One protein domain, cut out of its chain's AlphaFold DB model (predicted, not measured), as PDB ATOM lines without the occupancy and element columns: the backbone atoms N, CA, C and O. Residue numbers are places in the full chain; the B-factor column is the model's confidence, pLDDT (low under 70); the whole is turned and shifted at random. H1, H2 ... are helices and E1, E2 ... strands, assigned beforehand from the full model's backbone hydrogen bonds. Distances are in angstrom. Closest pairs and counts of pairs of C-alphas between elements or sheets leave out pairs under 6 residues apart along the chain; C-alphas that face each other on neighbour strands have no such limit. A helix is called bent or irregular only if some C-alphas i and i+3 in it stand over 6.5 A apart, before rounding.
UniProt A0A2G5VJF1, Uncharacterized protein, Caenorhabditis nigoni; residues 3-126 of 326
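AT A GLANCE: This is residues 3 to 126 of the 326 residues of an uncharacterized protein of Caenorhabditis nigoni (UniProt A0A2G5VJF1). A small head of loops, short helices and a two-strand ladder sits at one end of a long helix, H4, which makes most of a rod. H1 packs on the head end of H4, H5 lies beyond its far end, and the chain then folds back so that H6 packs along H4, running opposite to it. The printed part has 124 residues, with six named helices and two named strands in the order E1 H1 H2 H3 E2 H4 H5 H6; E1 and E2 form an antiparallel sheet of two. The class is mostly helix. The whole is only just extended, close to loose, with a radius of gyration of the C-alphas of 20.7 A and spans of 65 by 26 by 22 A.

HOW THE PARTS SIT: E1, residues 16 to 19, and E2, residues 64 to 66, are antiparallel neighbours at 141 degrees; N 18 and O 65 are within hydrogen-bond range at 2.9 A, as are N 65 and O 18 at 2.9 A. Residues 16 to 17 of E1 also pair, antiparallel, with residues 47 to 48. H1, residues 37 to 43, touches residues 68 to 75 of H4, residues 67 to 91, at a steep tilt of 57 degrees, opposite ways; their closest C-alphas, of Pro 37 and Ala 71, are 4.8 A apart. H2, residues 49 to 53, and H3, residues 58 to 63, touch only at the corner by their link, with the C-alphas of Phe 53 and Lys 61 closest at 5.6 A. H6, residues 117 to 122, touches H4 at a shallow tilt of 11 degrees, opposite ways, with the C-alphas of Gly 80 and Ile 118 closest at 4.7 A. H5, residues 98 to 107, touches no helix. Every O i to N i+4 pair is within hydrogen-bond range in H2, H5 and H6; the counts are 20 of 21 in H4, 1 of 3 in H1 and 0 of 2 in H3, with O i to N i+3 counts of 3 of 4 in H1 and 2 of 3 in H3.

IN THESE COORDINATES: E1 begins at C-alpha 16, (117.591, 120.586, 167.094), and is 10.5 A long. H1 measures 10.3 A, H2 5.9 A, H3 9.7 A and E2 6.9 A. H3 is irregular: C-alphas 59 and 62 are 8.1 A apart. H4, 34.3 A long, begins at C-alpha 67, (114.072, 118.950, 163.211), and has a kink of 38 degrees near residue 81. H5 is 14.3 A long; H6, 8.4 A long, ends at C-alpha 122, (102.277, 122.409, 158.429).

THE WHOLE: The two farthest C-alphas, of Arg 54 and Pro 98, are 65.0 A apart. The printed part has no cut. The link from E1 to H1, 17 residues, is long. The mean pLDDT of the printed part is 89.2, and no printed residue is under 70.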
ATOM      1  N   ALA A   3     115.864 116.959 174.715       94.00
ATOM      2  CA  ALA A   3     117.250 116.586 174.971       94.00
ATOM      3  C   ALA A   3     117.941 116.079 173.698       94.00
ATOM      4  O   ALA A   3     117.372 115.311 172.921       94.00
ATOM      5  N   CYS A   4     119.191 116.487 173.496       93.75
ATOM      6  CA  CYS A   4     120.050 115.924 172.462       93.75
ATOM      7  C   CYS A   4     120.277 114.427 172.717       93.75
ATOM      8  O   CYS A   4     120.669 114.032 173.809       93.75
ATOM      9  N   SER A   5     120.127 113.596 171.689       92.25
ATOM     10  CA  SER A   5     120.301 112.142 171.790       92.25
ATOM     11  C   SER A   5     121.751 111.700 172.022       92.25
ATOM     12  O   SER A   5     121.972 110.555 172.395       92.25
ATOM     13  N   ALA A   6     122.732 112.576 171.775       91.38
ATOM     14  CA  ALA A   6     124.154 112.268 171.948       91.38
ATOM     15  C   ALA A   6     124.733 112.792 173.271       91.38
ATOM     16  O   ALA A   6     125.502 112.091 173.916       91.38
ATOM     17  N   CYS A   7     124.400 114.026 173.663       92.50
ATOM     18  CA  CYS A   7     124.972 114.669 174.853       92.50
ATOM     19  C   CYS A   7     123.958 114.955 175.965       92.50
ATOM     20  O   CYS A   7     124.334 115.528 176.980       92.50
ATOM     21  N   PHE A   8     122.681 114.615 175.768       92.75
ATOM     22  CA  PHE A   8     121.587 114.791 176.735       92.75
ATOM     23  C   PHE A   8     121.317 116.235 177.195       92.75
ATOM     24  O   PHE A   8     120.459 116.464 178.043       92.75
ATOM     25  N   ILE A   9     121.973 117.230 176.590       93.12
ATOM     26  CA  ILE A   9     121.707 118.652 176.833       93.12
ATOM     27  C   ILE A   9     120.335 119.026 176.266       93.12
ATOM     28  O   ILE A   9     120.020 118.705 175.116       93.12
ATOM     29  N   TYR A  10     119.543 119.744 177.060       93.62
ATOM     30  CA  TYR A  10     118.268 120.306 176.630       93.62
ATOM     31  C   TYR A  10     118.476 121.508 175.715       93.62
ATOM     32  O   TYR A  10     119.200 122.443 176.052       93.62
ATOM     33  N   ALA A  11     117.797 121.494 174.571       92.00
ATOM     34  CA  ALA A  11     117.783 122.603 173.630       92.00
ATOM     35  C   ALA A  11     116.343 122.960 173.205       92.00
ATOM     36  O   ALA A  11     115.433 122.115 173.249       92.00
ATOM     37  N   PRO A  12     116.102 124.215 172.781       92.00
ATOM     38  CA  PRO A  12     114.894 124.593 172.055       92.00
ATOM     39  C   PRO A  12     114.676 123.713 170.816       92.00
ATOM     40  O   PRO A  12     115.633 123.300 170.166       92.00
ATOM     41  N   HIS A  13     113.413 123.449 170.469       92.19
ATOM     42  CA  HIS A  13     113.046 122.625 169.305       92.19
ATOM     43  C   HIS A  13     113.623 123.161 167.986       92.19
ATOM     44  O   HIS A  13     114.081 122.374 167.158       92.19
ATOM     45  N   SER A  14     113.696 124.487 167.860       90.56
ATOM     46  CA  SER A  14     114.272 125.212 166.724       90.56
ATOM     47  C   SER A  14     115.787 125.042 166.561       90.56
ATOM     48  O   SER A  14     116.329 125.320 165.495       90.56
ATOM     49  N   GLN A  15     116.489 124.570 167.597       93.12
ATOM     50  CA  GLN A  15     117.946 124.372 167.600       93.12
ATOM     51  C   GLN A  15     118.353 122.895 167.499       93.12
ATOM     52  O   GLN A  15     119.528 122.547 167.675       93.12
ATOM     53  N   LEU A  16     117.382 122.017 167.248       95.19
ATOM     54  CA  LEU A  16     117.591 120.586 167.094       95.19
ATOM     55  C   LEU A  16     117.589 120.191 165.619       95.19
ATOM     56  O   LEU A  16     116.873 120.756 164.790       95.19
ATOM     57  N   PHE A  17     118.381 119.174 165.309       95.69
ATOM     58  CA  PHE A  17     118.598 118.665 163.963       95.69
ATOM     59  C   PHE A  17     118.414 117.151 163.924       95.69
ATOM     60  O   PHE A  17     118.668 116.462 164.910       95.69
ATOM     61  N   VAL A  18     118.025 116.631 162.767       95.19
ATOM     62  CA  VAL A  18     117.938 115.194 162.482       95.19
ATOM     63  C   VAL A  18     118.859 114.836 161.326       95.19
ATOM     64  O   VAL A  18     119.066 115.639 160.413       95.19
ATOM     65  N   CYS A  19     119.416 113.631 161.364       94.75
ATOM     66  CA  CYS A  19     120.211 113.089 160.270       94.75
ATOM     67  C   CYS A  19     119.279 112.396 159.270       94.75
ATOM     68  O   CYS A  19     118.520 111.517 159.662       94.75
ATOM     69  N   VAL A  20     119.344 112.753 157.986       93.12
ATOM     70  CA  VAL A  20     118.585 112.070 156.915       93.12
ATOM     71  C   VAL A  20     119.473 111.233 155.993       93.12
ATOM     72  O   VAL A  20     119.067 110.879 154.892       93.12
ATOM     73  N   LYS A  21     120.716 110.954 156.400       92.44
ATOM     74  CA  LYS A  21     121.632 110.133 155.606       92.44
ATOM     75  C   LYS A  21     121.207 108.667 155.672       92.44
ATOM     76  O   LYS A  21     121.143 108.099 156.761       92.44
ATOM     77  N   GLU A  22     121.011 108.052 154.513       83.69
ATOM     78  CA  GLU A  22     120.775 106.612 154.395       83.69
ATOM     79  C   GLU A  22     121.930 105.812 155.028       83.69
ATOM     80  O   GLU A  22     123.095 106.218 154.972       83.69
ATOM     81  N   ASN A  23     121.604 104.687 155.670       83.38
ATOM     82  CA  ASN A  23     122.547 103.804 156.376       83.38
ATOM     83  C   ASN A  23     123.273 104.423 157.588       83.38
ATOM     84  O   ASN A  23     124.216 103.836 158.118       83.38
ATOM     85  N   CYS A  24     122.849 105.593 158.075       86.81
ATOM     86  CA  CYS A  24     123.283 106.080 159.380       86.81
ATOM     87  C   CYS A  24     122.460 105.396 160.485       86.81
ATOM     88  O   CYS A  24     121.236 105.473 160.481       86.81
ATOM     89  N   GLY A  25     123.121 104.790 161.479       84.31
ATOM     90  CA  GLY A  25     122.441 104.147 162.620       84.31
ATOM     91  C   GLY A  25     121.601 105.097 163.489       84.31
ATOM     92  O   GLY A  25     120.806 104.649 164.309       84.31
ATOM     93  N   TYR A  26     121.753 106.408 163.288       85.38
ATOM     94  CA  TYR A  26     120.981 107.464 163.943       85.38
ATOM     95  C   TYR A  26     120.150 108.294 162.953       85.38
ATOM     96  O   TYR A  26     119.749 109.417 163.271       85.38
ATOM     97  N   ALA A  27     119.947 107.788 161.734       89.06
ATOM     98  CA  ALA A  27     119.066 108.428 160.773       89.06
ATOM     99  C   ALA A  27     117.636 108.509 161.317       89.06
ATOM    100  O   ALA A  27     117.211 107.673 162.114       89.06
ATOM    101  N   LEU A  28     116.902 109.515 160.854       89.56
ATOM    102  CA  LEU A  28     115.464 109.633 161.042       89.56
ATOM    103  C   LEU A  28     114.771 108.363 160.522       89.56
ATOM    104  O   LEU A  28     114.963 108.009 159.360       89.56
ATOM    105  N   GLN A  29     113.989 107.689 161.373       85.06
ATOM    106  CA  GLN A  29     113.377 106.398 161.027       85.06
ATOM    107  C   GLN A  29     111.879 106.508 160.735       85.06
ATOM    108  O   GLN A  29     111.402 105.837 159.828       85.06
ATOM    109  N   GLN A  30     111.138 107.336 161.487       84.12
ATOM    110  CA  GLN A  30     109.686 107.534 161.321       84.12
ATOM    111  C   GLN A  30     108.883 106.227 161.253       84.12
ATOM    112  O   GLN A  30     107.929 106.095 160.493       84.12
ATOM    113  N   THR A  31     109.254 105.248 162.075       81.00
ATOM    114  CA  THR A  31     108.630 103.914 162.090       81.00
ATOM    115  C   THR A  31     107.255 103.890 162.750       81.00
ATOM    116  O   THR A  31     106.506 102.933 162.569       81.00
ATOM    117  N   VAL A  32     106.910 104.920 163.529       85.19
ATOM    118  CA  VAL A  32     105.654 104.993 164.285       85.19
ATOM    119  C   VAL A  32     104.936 106.309 163.978       85.19
ATOM    120  O   VAL A  32     105.597 107.352 163.980       85.19
ATOM    121  N   PRO A  33     103.595 106.311 163.826       85.88
ATOM    122  CA  PRO A  33     102.829 107.522 163.550       85.88
ATOM    123  C   PRO A  33     103.109 108.649 164.545       85.88
ATOM    124  O   PRO A  33     103.003 108.474 165.769       85.88
ATOM    125  N   VAL A  34     103.445 109.824 164.024       90.06
ATOM    126  CA  VAL A  34     103.730 111.023 164.813       90.06
ATOM    127  C   VAL A  34     102.446 111.834 164.940       90.06
ATOM    128  O   VAL A  34     102.102 112.602 164.062       90.06
ATOM    129  N   LEU A  35     101.723 111.680 166.049       91.06
ATOM    130  CA  LEU A  35     100.440 112.375 166.263       91.06
ATOM    131  C   LEU A  35     100.587 113.802 166.819       91.06
ATOM    132  O   LEU A  35      99.603 114.513 166.993       91.06
ATOM    133  N   SER A  36     101.803 114.221 167.161       93.56
ATOM    134  CA  SER A  36     102.101 115.615 167.486       93.56
ATOM    135  C   SER A  36     103.583 115.913 167.274       93.56
ATOM    136  O   SER A  36     104.412 115.009 167.428       93.56
ATOM    137  N   PRO A  37     103.958 117.177 167.012       93.38
ATOM    138  CA  PRO A  37     105.362 117.556 166.904       93.38
ATOM    139  C   PRO A  37     106.121 117.266 168.204       93.38
ATOM    140  O   PRO A  37     107.265 116.838 168.176       93.38
ATOM    141  N   SER A  38     105.476 117.406 169.366       91.75
ATOM    142  CA  SER A  38     106.070 117.047 170.661       91.75
ATOM    143  C   SER A  38     106.422 115.555 170.764       91.75
ATOM    144  O   SER A  38     107.435 115.193 171.361       91.75
ATOM    145  N   LEU A  39     105.604 114.679 170.172       91.88
ATOM    146  CA  LEU A  39     105.842 113.236 170.131       91.88
ATOM    147  C   LEU A  39     107.047 112.881 169.250       91.88
ATOM    148  O   LEU A  39     107.782 111.953 169.585       91.88
ATOM    149  N   PHE A  40     107.268 113.636 168.168       94.25
ATOM    150  CA  PHE A  40     108.427 113.477 167.286       94.25
ATOM    151  C   PHE A  40     109.726 113.541 168.087       94.25
ATOM    152  O   PHE A  40     110.518 112.607 168.054       94.25
ATOM    153  N   TYR A  41     109.907 114.588 168.895       92.81
ATOM    154  CA  TYR A  41     111.128 114.771 169.685       92.81
ATOM    155  C   TYR A  41     111.326 113.738 170.801       92.81
ATOM    156  O   TYR A  41     112.432 113.598 171.317       92.81
ATOM    157  N   ARG A  42     110.264 113.024 171.194       89.31
ATOM    158  CA  ARG A  42     110.350 111.925 172.168       89.31
ATOM    159  C   ARG A  42     110.750 110.600 171.524       89.31
ATOM    160  O   ARG A  42     111.278 109.738 172.221       89.31
ATOM    161  N   ARG A  43     110.449 110.412 170.238       89.69
ATOM    162  CA  ARG A  43     110.626 109.136 169.528       89.69
ATOM    163  C   ARG A  43     111.841 109.135 168.614       89.69
ATOM    164  O   ARG A  43     112.565 108.147 168.566       89.69
ATOM    165  N   GLU A  44     112.072 110.242 167.923       91.94
ATOM    166  CA  GLU A  44     113.138 110.368 166.940       91.94
ATOM    167  C   GLU A  44     114.451 110.830 167.571       91.94
ATOM    168  O   GLU A  44     114.487 111.548 168.575       91.94
ATOM    169  N   LYS A  45     115.562 110.429 166.949       92.50
ATOM    170  CA  LYS A  45     116.900 110.847 167.370       92.50
ATOM    171  C   LYS A  45     117.189 112.257 166.867       92.50
ATOM    172  O   LYS A  45     117.394 112.485 165.677       92.50
ATOM    173  N   VAL A  46     117.224 113.203 167.800       94.38
ATOM    174  CA  VAL A  46     117.495 114.624 167.549       94.38
ATOM    175  C   VAL A  46     118.816 115.055 168.177       94.38
ATOM    176  O   VAL A  46     119.195 114.591 169.252       94.38
ATOM    177  N   PHE A  47     119.524 115.969 167.522       95.06
ATOM    178  CA  PHE A  47     120.867 116.403 167.898       95.06
ATOM    179  C   PHE A  47     120.935 117.920 168.035       95.06
ATOM    180  O   PHE A  47     120.416 118.644 167.189       95.06
ATOM    181  N   CYS A  48     121.609 118.419 169.072       94.81
ATOM    182  CA  CYS A  48     121.934 119.842 169.163       94.81
ATOM    183  C   CYS A  48     122.978 120.231 168.104       94.81
ATOM    184  O   CYS A  48     123.724 119.377 167.613       94.81
ATOM    185  N   GLY A  49     123.087 121.526 167.794       92.31
ATOM    186  CA  GLY A  49     124.034 122.032 166.792       92.31
ATOM    187  C   GLY A  49     125.487 121.582 167.014       92.31
ATOM    188  O   GLY A  49     126.174 121.218 166.059       92.31
ATOM    189  N   SER A  50     125.946 121.513 168.267       92.75
ATOM    190  CA  SER A  50     127.299 121.044 168.597       92.75
ATOM    191  C   SER A  50     127.520 119.587 168.183       92.75
ATOM    192  O   SER A  50     128.484 119.288 167.481       92.75
ATOM    193  N   CYS A  51     126.605 118.681 168.543       92.12
ATOM    194  CA  CYS A  51     126.701 117.266 168.177       92.12
ATOM    195  C   CYS A  51     126.464 117.025 166.679       92.12
ATOM    196  O   CYS A  51     127.093 116.136 166.108       92.12
ATOM    197  N   ALA A  52     125.595 117.829 166.057       91.94
ATOM    198  CA  ALA A  52     125.251 117.748 164.643       91.94
ATOM    199  C   ALA A  52     126.408 118.162 163.720       91.94
ATOM    200  O   ALA A  52     126.663 117.497 162.722       91.94
ATOM    201  N   PHE A  53     127.115 119.252 164.043       92.00
ATOM    202  CA  PHE A  53     128.060 119.876 163.107       92.00
ATOM    203  C   PHE A  53     129.528 119.774 163.501       92.00
ATOM    204  O   PHE A  53     130.388 119.902 162.632       92.00
ATOM    205  N   ARG A  54     129.825 119.568 164.786       88.75
ATOM    206  CA  ARG A  54     131.202 119.457 165.300       88.75
ATOM    207  C   ARG A  54     131.470 118.132 166.011       88.75
ATOM    208  O   ARG A  54     132.620 117.748 166.147       88.75
ATOM    209  N   GLY A  55     130.420 117.453 166.464       84.44
ATOM    210  CA  GLY A  55     130.519 116.188 167.183       84.44
ATOM    211  C   GLY A  55     130.382 114.967 166.280       84.44
ATOM    212  O   GLY A  55     130.794 114.961 165.119       84.44
ATOM    213  N   VAL A  56     129.756 113.930 166.837       80.62
ATOM    214  CA  VAL A  56     129.628 112.585 166.254       80.62
ATOM    215  C   VAL A  56     128.914 112.541 164.895       80.62
ATOM    216  O   VAL A  56     129.113 111.598 164.140       80.62
ATOM    217  N   HIS A  57     128.128 113.568 164.548       86.12
ATOM    218  CA  HIS A  57     127.449 113.684 163.249       86.12
ATOM    219  C   HIS A  57     128.118 114.665 162.277       86.12
ATOM    220  O   HIS A  57     127.609 114.865 161.174       86.12
ATOM    221  N   SER A  58     129.280 115.233 162.620       86.25
ATOM    222  CA  SER A  58     130.003 116.154 161.731       86.25
ATOM    223  C   SER A  58     130.285 115.596 160.323       86.25
ATOM    224  O   SER A  58     130.095 116.357 159.366       86.25
ATOM    225  N   PRO A  59     130.591 114.290 160.111       88.31
ATOM    226  CA  PRO A  59     130.755 113.739 158.761       88.31
ATOM    227  C   PRO A  59     129.454 113.748 157.944       88.31
ATOM    228  O   PRO A  59     129.474 113.647 156.719       88.31
ATOM    229  N   HIS A  60     128.302 113.863 158.611       91.56
ATOM    230  CA  HIS A  60     126.970 113.882 158.010       91.56
ATOM    231  C   HIS A  60     126.388 115.295 157.918       91.56
ATOM    232  O   HIS A  60     125.212 115.433 157.601       91.56
ATOM    233  N   LYS A  61     127.187 116.351 158.120       89.50
ATOM    234  CA  LYS A  61     126.735 117.754 158.122       89.50
ATOM    235  C   LYS A  61     125.821 118.124 156.944       89.50
ATOM    236  O   LYS A  61     124.842 118.831 157.149       89.50
ATOM    237  N   LYS A  62     126.109 117.632 155.732       91.38
ATOM    238  CA  LYS A  62     125.292 117.886 154.524       91.38
ATOM    239  C   LYS A  62     123.895 117.243 154.573       91.38
ATOM    240  O   LYS A  62     123.000 117.680 153.865       91.38
ATOM    241  N   TYR A  63     123.723 116.223 155.408       92.81
ATOM    242  CA  TYR A  63     122.488 115.466 155.606       92.81
ATOM    243  C   TYR A  63     121.783 115.823 156.920       92.81
ATOM    244  O   TYR A  63     120.796 115.182 157.275       92.81
ATOM    245  N   MET A  64     122.276 116.815 157.666       94.06
ATOM    246  CA  MET A  64     121.593 117.308 158.857       94.06
ATOM    247  C   MET A  64     120.522 118.313 158.439       94.06
ATOM    248  O   MET A  64     120.826 119.316 157.792       94.06
ATOM    249  N   LYS A  65     119.272 118.059 158.823       95.19
ATOM    250  CA  LYS A  65     118.141 118.964 158.580       95.19
ATOM    251  C   LYS A  65     117.575 119.489 159.900       95.19
ATOM    252  O   LYS A  65     117.619 118.761 160.894       95.19
ATOM    253  N   PRO A  66     117.042 120.724 159.938       94.75
ATOM    254  CA  PRO A  66     116.313 121.220 161.101       94.75
ATOM    255  C   PRO A  66     115.161 120.278 161.461       94.75
ATOM    256  O   PRO A  66     114.396 119.868 160.588       94.75
ATOM    257  N   ALA A  67     115.053 119.922 162.738       94.75
ATOM    258  CA  ALA A  67     114.072 118.950 163.211       94.75
ATOM    259  C   ALA A  67     112.642 119.514 163.214       94.75
ATOM    260  O   ALA A  67     111.702 118.787 162.916       94.75
ATOM    261  N   GLU A  68     112.471 120.801 163.526       93.56
ATOM    262  CA  GLU A  68     111.150 121.411 163.746       93.56
ATOM    263  C   GLU A  68     110.234 121.413 162.516       93.56
ATOM    264  O   GLU A  68     109.125 120.885 162.629       93.56
ATOM    265  N   PRO A  69     110.666 121.865 161.323       94.12
ATOM    266  CA  PRO A  69     109.819 121.792 160.131       94.12
ATOM    267  C   PRO A  69     109.418 120.356 159.771       94.12
ATOM    268  O   PRO A  69     108.312 120.114 159.295       94.12
ATOM    269  N   ILE A  70     110.305 119.385 160.020       94.00
ATOM    270  CA  ILE A  70     110.033 117.964 159.771       94.00
ATOM    271  C   ILE A  70     108.995 117.449 160.771       94.00
ATOM    272  O   ILE A  70     108.012 116.841 160.361       94.00
ATOM    273  N   ALA A  71     109.164 117.749 162.061       94.06
ATOM    274  CA  ALA A  71     108.225 117.372 163.112       94.06
ATOM    275  C   ALA A  71     106.816 117.921 162.843       94.06
ATOM    276  O   ALA A  71     105.835 117.183 162.948       94.06
ATOM    277  N   LEU A  72     106.723 119.198 162.455       95.12
ATOM    278  CA  LEU A  72     105.467 119.850 162.091       95.12
ATOM    279  C   LEU A  72     104.835 119.195 160.865       95.12
ATOM    280  O   LEU A  72     103.660 118.836 160.911       95.12
ATOM    281  N   LYS A  73     105.598 118.981 159.789       94.50
ATOM    282  CA  LYS A  73     105.081 118.381 158.554       94.50
ATOM    283  C   LYS A  73     104.583 116.953 158.769       94.50
ATOM    284  O   LYS A  73     103.484 116.624 158.334       94.50
ATOM    285  N   THR A  74     105.353 116.117 159.462       93.25
ATOM    286  CA  THR A  74     104.966 114.726 159.726       93.25
ATOM    287  C   THR A  74     103.732 114.656 160.617       93.25
ATOM    288  O   THR A  74     102.792 113.941 160.283       93.25
ATOM    289  N   ALA A  75     103.675 115.453 161.689       94.44
ATOM    290  CA  ALA A  75     102.495 115.486 162.548       94.44
ATOM    291  C   ALA A  75     101.243 116.008 161.830       94.44
ATOM    292  O   ALA A  75     100.144 115.490 162.029       94.44
ATOM    293  N   SER A  76     101.419 117.015 160.975       95.44
ATOM    294  CA  SER A  76     100.336 117.582 160.169       95.44
ATOM    295  C   SER A  76      99.801 116.585 159.150       95.44
ATOM    296  O   SER A  76      98.595 116.521 158.980       95.44
ATOM    297  N   GLY A  77     100.658 115.774 158.521       93.62
ATOM    298  CA  GLY A  77     100.212 114.718 157.612       93.62
ATOM    299  C   GLY A  77      99.358 113.665 158.324       93.62
ATOM    300  O   GLY A  77      98.244 113.379 157.898       93.62
ATOM    301  N   GLU A  78      99.834 113.143 159.455       91.44
ATOM    302  CA  GLU A  78      99.155 112.076 160.208       91.44
ATOM    303  C   GLU A  78      97.801 112.509 160.791       91.44
ATOM    304  O   GLU A  78      96.799 111.794 160.702       91.44
ATOM    305  N   VAL A  79      97.762 113.683 161.426       93.44
ATOM    306  CA  VAL A  79      96.550 114.191 162.084       93.44
ATOM    307  C   VAL A  79      95.647 114.915 161.093       93.44
ATOM    308  O   VAL A  79      94.433 114.720 161.122       93.44
ATOM    309  N   GLY A  80      96.230 115.713 160.198       91.88
ATOM    310  CA  GLY A  80      95.502 116.482 159.195       91.88
ATOM    311  C   GLY A  80      94.688 115.586 158.274       91.88
ATOM    312  O   GLY A  80      93.504 115.847 158.121       91.88
ATOM    313  N   THR A  81      95.246 114.465 157.800       90.62
ATOM    314  CA  THR A  81      94.507 113.509 156.948       90.62
ATOM    315  C   THR A  81      93.211 113.027 157.608       90.62
ATOM    316  O   THR A  81      92.165 112.945 156.968       90.62
ATOM    317  N   LYS A  82      93.236 112.737 158.917       90.31
ATOM    318  CA  LYS A  82      92.039 112.285 159.650       90.31
ATOM    319  C   LYS A  82      90.973 113.376 159.729       90.31
ATOM    320  O   LYS A  82      89.785 113.081 159.620       90.31
ATOM    321  N   ILE A  83      91.400 114.621 159.930       91.06
ATOM    322  CA  ILE A  83      90.503 115.777 160.000       91.06
ATOM    323  C   ILE A  83      89.951 116.103 158.609       91.06
ATOM    324  O   ILE A  83      88.757 116.356 158.498       91.06
ATOM    325  N   GLU A  84      90.766 116.030 157.556       91.00
ATOM    326  CA  GLU A  84      90.328 116.222 156.167       91.00
ATOM    327  C   GLU A  84      89.263 115.209 155.781       91.00
ATOM    328  O   GLU A  84      88.200 115.620 155.343       91.00
ATOM    329  N   ILE A  85      89.470 113.916 156.055       88.62
ATOM    330  CA  ILE A  85      88.447 112.886 155.812       88.62
ATOM    331  C   ILE A  85      87.150 113.204 156.569       88.62
ATOM    332  O   ILE A  85      86.054 112.997 156.052       88.62
ATOM    333  N   SER A  86      87.250 113.704 157.805       86.88
ATOM    334  CA  SER A  86      86.075 114.120 158.577       86.88
ATOM    335  C   SER A  86      85.358 115.298 157.909       86.88
ATOM    336  O   SER A  86      84.147 115.254 157.729       86.88
ATOM    337  N   LEU A  87      86.101 116.323 157.487       87.00
ATOM    338  CA  LEU A  87      85.577 117.509 156.804       87.00
ATOM    339  C   LEU A  87      85.029 117.203 155.406       87.00
ATOM    340  O   LEU A  87      84.038 117.804 155.010       87.00
ATOM    341  N   GLU A  88      85.601 116.245 154.681       85.50
ATOM    342  CA  GLU A  88      85.094 115.794 153.384       85.50
ATOM    343  C   GLU A  88      83.715 115.143 153.511       85.50
ATOM    344  O   GLU A  88      82.836 115.430 152.701       85.50
ATOM    345  N   LYS A  89      83.470 114.373 154.580       81.75
ATOM    346  CA  LYS A  89      82.120 113.866 154.884       81.75
ATOM    347  C   LYS A  89      81.113 114.989 155.125       81.75
ATOM    348  O   LYS A  89      79.937 114.819 154.834       81.75
ATOM    349  N   PHE A  90      81.555 116.129 155.659       77.31
ATOM    350  CA  PHE A  90      80.703 117.313 155.762       77.31
ATOM    351  C   PHE A  90      80.572 118.041 154.418       77.31
ATOM    352  O   PHE A  90      79.546 118.668 154.164       77.31
ATOM    353  N   ALA A  91      81.586 117.982 153.557       79.31
ATOM    354  CA  ALA A  91      81.570 118.678 152.282       79.31
ATOM    355  C   ALA A  91      80.556 118.088 151.295       79.31
ATOM    356  O   ALA A  91      79.966 118.845 150.526       79.31
ATOM    357  N   GLU A  92      80.330 116.775 151.337       80.12
ATOM    358  CA  GLU A  92      79.267 116.108 150.585       80.12
ATOM    359  C   GLU A  92      77.921 116.280 151.305       80.12
ATOM    360  O   GLU A  92      77.647 115.649 152.323       80.12
ATOM    361  N   MET A  93      77.076 117.173 150.787       79.81
ATOM    362  CA  MET A  93      75.748 117.432 151.348       79.81
ATOM    363  C   MET A  93      74.717 116.476 150.737       79.81
ATOM    364  O   MET A  93      74.617 116.362 149.511       79.81
ATOM    365  N   SER A  94      73.913 115.818 151.578       77.50
ATOM    366  CA  SER A  94      72.833 114.933 151.122       77.50
ATOM    367  C   SER A  94      71.483 115.642 151.174       77.50
ATOM    368  O   SER A  94      71.089 116.154 152.212       77.50
ATOM    369  N   ALA A  95      70.706 115.599 150.091       77.44
ATOM    370  CA  ALA A  95      69.347 116.151 150.090       77.44
ATOM    371  C   ALA A  95      68.380 115.407 151.038       77.44
ATOM    372  O   ALA A  95      67.260 115.867 151.245       77.44
ATOM    373  N   GLU A  96      68.792 114.263 151.592       80.81
ATOM    374  CA  GLU A  96      67.996 113.477 152.535       80.81
ATOM    375  C   GLU A  96      67.967 114.088 153.938       80.81
ATOM    376  O   GLU A  96      66.993 113.888 154.666       80.81
ATOM    377  N   THR A  97      69.004 114.838 154.338       82.88
ATOM    378  CA  THR A  97      68.989 115.498 155.647       82.88
ATOM    379  C   THR A  97      68.377 116.898 155.519       82.88
ATOM    380  O   THR A  97      68.727 117.643 154.600       82.88
ATOM    381  N   PRO A  98      67.464 117.306 156.424       82.62
ATOM    382  CA  PRO A  98      66.788 118.599 156.299       82.62
ATOM    383  C   PRO A  98      67.746 119.796 156.324       82.62
ATOM    384  O   PRO A  98      67.524 120.793 155.638       82.62
ATOM    385  N   VAL A  99      68.824 119.687 157.107       84.81
ATOM    386  CA  VAL A  99      69.849 120.730 157.227       84.81
ATOM    387  C   VAL A  99      70.647 120.848 155.933       84.81
ATOM    388  O   VAL A  99      70.814 121.953 155.421       84.81
ATOM    389  N   ASP A 100      71.093 119.731 155.363       85.19
ATOM    390  CA  ASP A 100      71.847 119.749 154.110       85.19
ATOM    391  C   ASP A 100      70.968 120.189 152.936       85.19
ATOM    392  O   ASP A 100      71.426 120.969 152.105       85.19
ATOM    393  N   TYR A 101      69.692 119.787 152.889       85.44
ATOM    394  CA  TYR A 101      68.735 120.290 151.898       85.44
ATOM    395  C   TYR A 101      68.638 121.822 151.928       85.44
ATOM    396  O   TYR A 101      68.693 122.472 150.881       85.44
ATOM    397  N   PHE A 102      68.542 122.407 153.126       84.25
ATOM    398  CA  PHE A 102      68.515 123.858 153.299       84.25
ATOM    399  C   PHE A 102      69.839 124.524 152.895       84.25
ATOM    400  O   PHE A 102      69.841 125.574 152.258       84.25
ATOM    401  N   MET A 103      70.984 123.916 153.215       82.94
ATOM    402  CA  MET A 103      72.278 124.452 152.783       82.94
ATOM    403  C   MET A 103      72.452 124.386 151.262       82.94
ATOM    404  O   MET A 103      72.967 125.334 150.674       82.94
ATOM    405  N   ILE A 104      71.987 123.315 150.612       86.81
ATOM    406  CA  ILE A 104      72.003 123.175 149.150       86.81
ATOM    407  C   ILE A 104      71.118 124.243 148.501       86.81
ATOM    408  O   ILE A 104      71.525 124.845 147.508       86.81
ATOM    409  N   SER A 105      69.923 124.497 149.045       84.44
ATOM    410  CA  SER A 105      69.012 125.502 148.485       84.44
ATOM    411  C   SER A 105      69.554 126.927 148.626       84.44
ATOM    412  O   SER A 105      69.356 127.734 147.722       84.44
ATOM    413  N   MET A 106      70.285 127.216 149.707       83.94
ATOM    414  CA  MET A 106      70.931 128.514 149.929       83.94
ATOM    415  C   MET A 106      72.210 128.705 149.103       83.94
ATOM    416  O   MET A 106      72.406 129.770 148.521       83.94
ATOM    417  N   ASN A 107      73.083 127.696 149.039       79.31
ATOM    418  CA  ASN A 107      74.384 127.811 148.371       79.31
ATOM    419  C   ASN A 107      74.333 127.497 146.869       79.31
ATOM    420  O   ASN A 107      75.274 127.818 146.146       79.31
ATOM    421  N   GLY A 108      73.284 126.828 146.386       78.69
ATOM    422  CA  GLY A 108      73.144 126.416 144.986       78.69
ATOM    423  C   GLY A 108      74.097 125.294 144.543       78.69
ATOM    424  O   GLY A 108      73.990 124.816 143.414       78.69
ATOM    425  N   SER A 109      75.006 124.836 145.411       78.69
ATOM    426  CA  SER A 109      75.913 123.711 145.172       78.69
ATOM    427  C   SER A 109      75.651 122.573 146.156       78.69
ATOM    428  O   SER A 109      75.213 122.782 147.285       78.69
ATOM    429  N   LYS A 110      75.943 121.340 145.725       78.00
ATOM    430  CA  LYS A 110      75.874 120.135 146.574       78.00
ATOM    431  C   LYS A 110      77.166 119.851 147.338       78.00
ATOM    432  O   LYS A 110      77.202 118.955 148.174       78.00
ATOM    433  N   THR A 111      78.220 120.601 147.038       80.81
ATOM    434  CA  THR A 111      79.548 120.401 147.605       80.81
ATOM    435  C   THR A 111      80.076 121.698 148.199       80.81
ATOM    436  O   THR A 111      79.979 122.767 147.587       80.81
ATOM    437  N   LEU A 112      80.625 121.596 149.409       80.00
ATOM    438  CA  LEU A 112      81.359 122.679 150.059       80.00
ATOM    439  C   LEU A 112      82.837 122.660 149.629       80.00
ATOM    440  O   LEU A 112      83.360 121.604 149.257       80.00
ATOM    441  N   PRO A 113      83.532 123.810 149.670       83.00
ATOM    442  CA  PRO A 113      84.956 123.868 149.368       83.00
ATOM    443  C   PRO A 113      85.767 123.004 150.339       83.00
ATOM    444  O   PRO A 113      85.531 123.007 151.549       83.00
ATOM    445  N   LYS A 114      86.757 122.284 149.801       84.62
ATOM    446  CA  LYS A 114      87.686 121.488 150.607       84.62
ATOM    447  C   LYS A 114      88.617 122.401 151.400       84.62
ATOM    448  O   LYS A 114      89.141 123.376 150.864       84.62
ATOM    449  N   ILE A 115      88.844 122.055 152.662       85.81
ATOM    450  CA  ILE A 115      89.741 122.788 153.558       85.81
ATOM    451  C   ILE A 115      91.088 122.049 153.588       85.81
ATOM    452  O   ILE A 115      91.108 120.900 154.027       85.81
ATOM    453  N   PRO A 116      92.203 122.667 153.147       90.25
ATOM    454  CA  PRO A 116      93.524 122.040 153.160       90.25
ATOM    455  C   PRO A 116      94.123 122.088 154.576       90.25
ATOM    456  O   PRO A 116      94.889 122.986 154.937       90.25
ATOM    457  N   VAL A 117      93.735 121.132 155.418       93.06
ATOM    458  CA  VAL A 117      94.125 121.075 156.833       93.06
ATOM    459  C   VAL A 117      95.611 120.776 156.983       93.06
ATOM    460  O   VAL A 117      96.259 121.348 157.861       93.06
ATOM    461  N   ILE A 118      96.167 119.896 156.145       94.06
ATOM    462  CA  ILE A 118      97.587 119.524 156.216       94.06
ATOM    463  C   ILE A 118      98.471 120.750 155.962       94.06
ATOM    464  O   ILE A 118      99.412 121.002 156.722       94.06
ATOM    465  N   ASP A 119      98.151 121.544 154.941       93.56
ATOM    466  CA  ASP A 119      98.888 122.768 154.615       93.56
ATOM    467  C   ASP A 119      98.747 123.803 155.733       93.56
ATOM    468  O   ASP A 119      99.738 124.377 156.191       93.56
ATOM    469  N   TYR A 120      97.533 123.970 156.260       94.44
ATOM    470  CA  TYR A 120      97.275 124.878 157.371       94.44
ATOM    471  C   TYR A 120      98.042 124.497 158.645       94.44
ATOM    472  O   TYR A 120      98.612 125.364 159.308       94.44
ATOM    473  N   LEU A 121      98.103 123.214 159.004       95.19
ATOM    474  CA  LEU A 121      98.857 122.761 160.172       95.19
ATOM    475  C   LEU A 121     100.371 122.833 159.927       95.19
ATOM    476  O   LEU A 121     101.113 123.292 160.799       95.19
ATOM    477  N   SER A 122     100.843 122.441 158.744       93.62
ATOM    478  CA  SER A 122     102.277 122.409 158.429       93.62
ATOM    479  C   SER A 122     102.900 123.800 158.298       93.62
ATOM    480  O   SER A 122     104.083 123.957 158.594       93.62
ATOM    481  N   ALA A 123     102.104 124.818 157.962       94.19
ATOM    482  CA  ALA A 123     102.504 126.225 157.943       94.19
ATOM    483  C   ALA A 123     102.621 126.873 159.340       94.19
ATOM    484  O   ALA A 123     102.708 128.099 159.445       94.19
ATOM    485  N   SER A 124     102.562 126.096 160.426       93.62
ATOM    486  CA  SER A 124     102.766 126.616 161.785       93.62
ATOM    487  C   SER A 124     104.222 127.042 161.988       93.62
ATOM    488  O   SER A 124     105.139 126.328 161.591       93.62
ATOM    489  N   GLY A 125     104.454 128.174 162.653       90.69
ATOM    490  CA  GLY A 125     105.799 128.659 162.968       90.69
ATOM    491  C   GLY A 125     106.414 128.009 164.209       90.69
ATOM    492  O   GLY A 125     107.621 128.102 164.420       90.69
ATOM    493  N   SER A 126     105.604 127.356 165.046       91.81
ATOM    494  CA  SER A 126     106.070 126.682 166.260       91.81
ATOM    495  C   SER A 126     105.186 125.499 166.651       91.81
ATOM    496  O   SER A 126     104.017 125.409 166.273       91.81
TER     497      SER A 126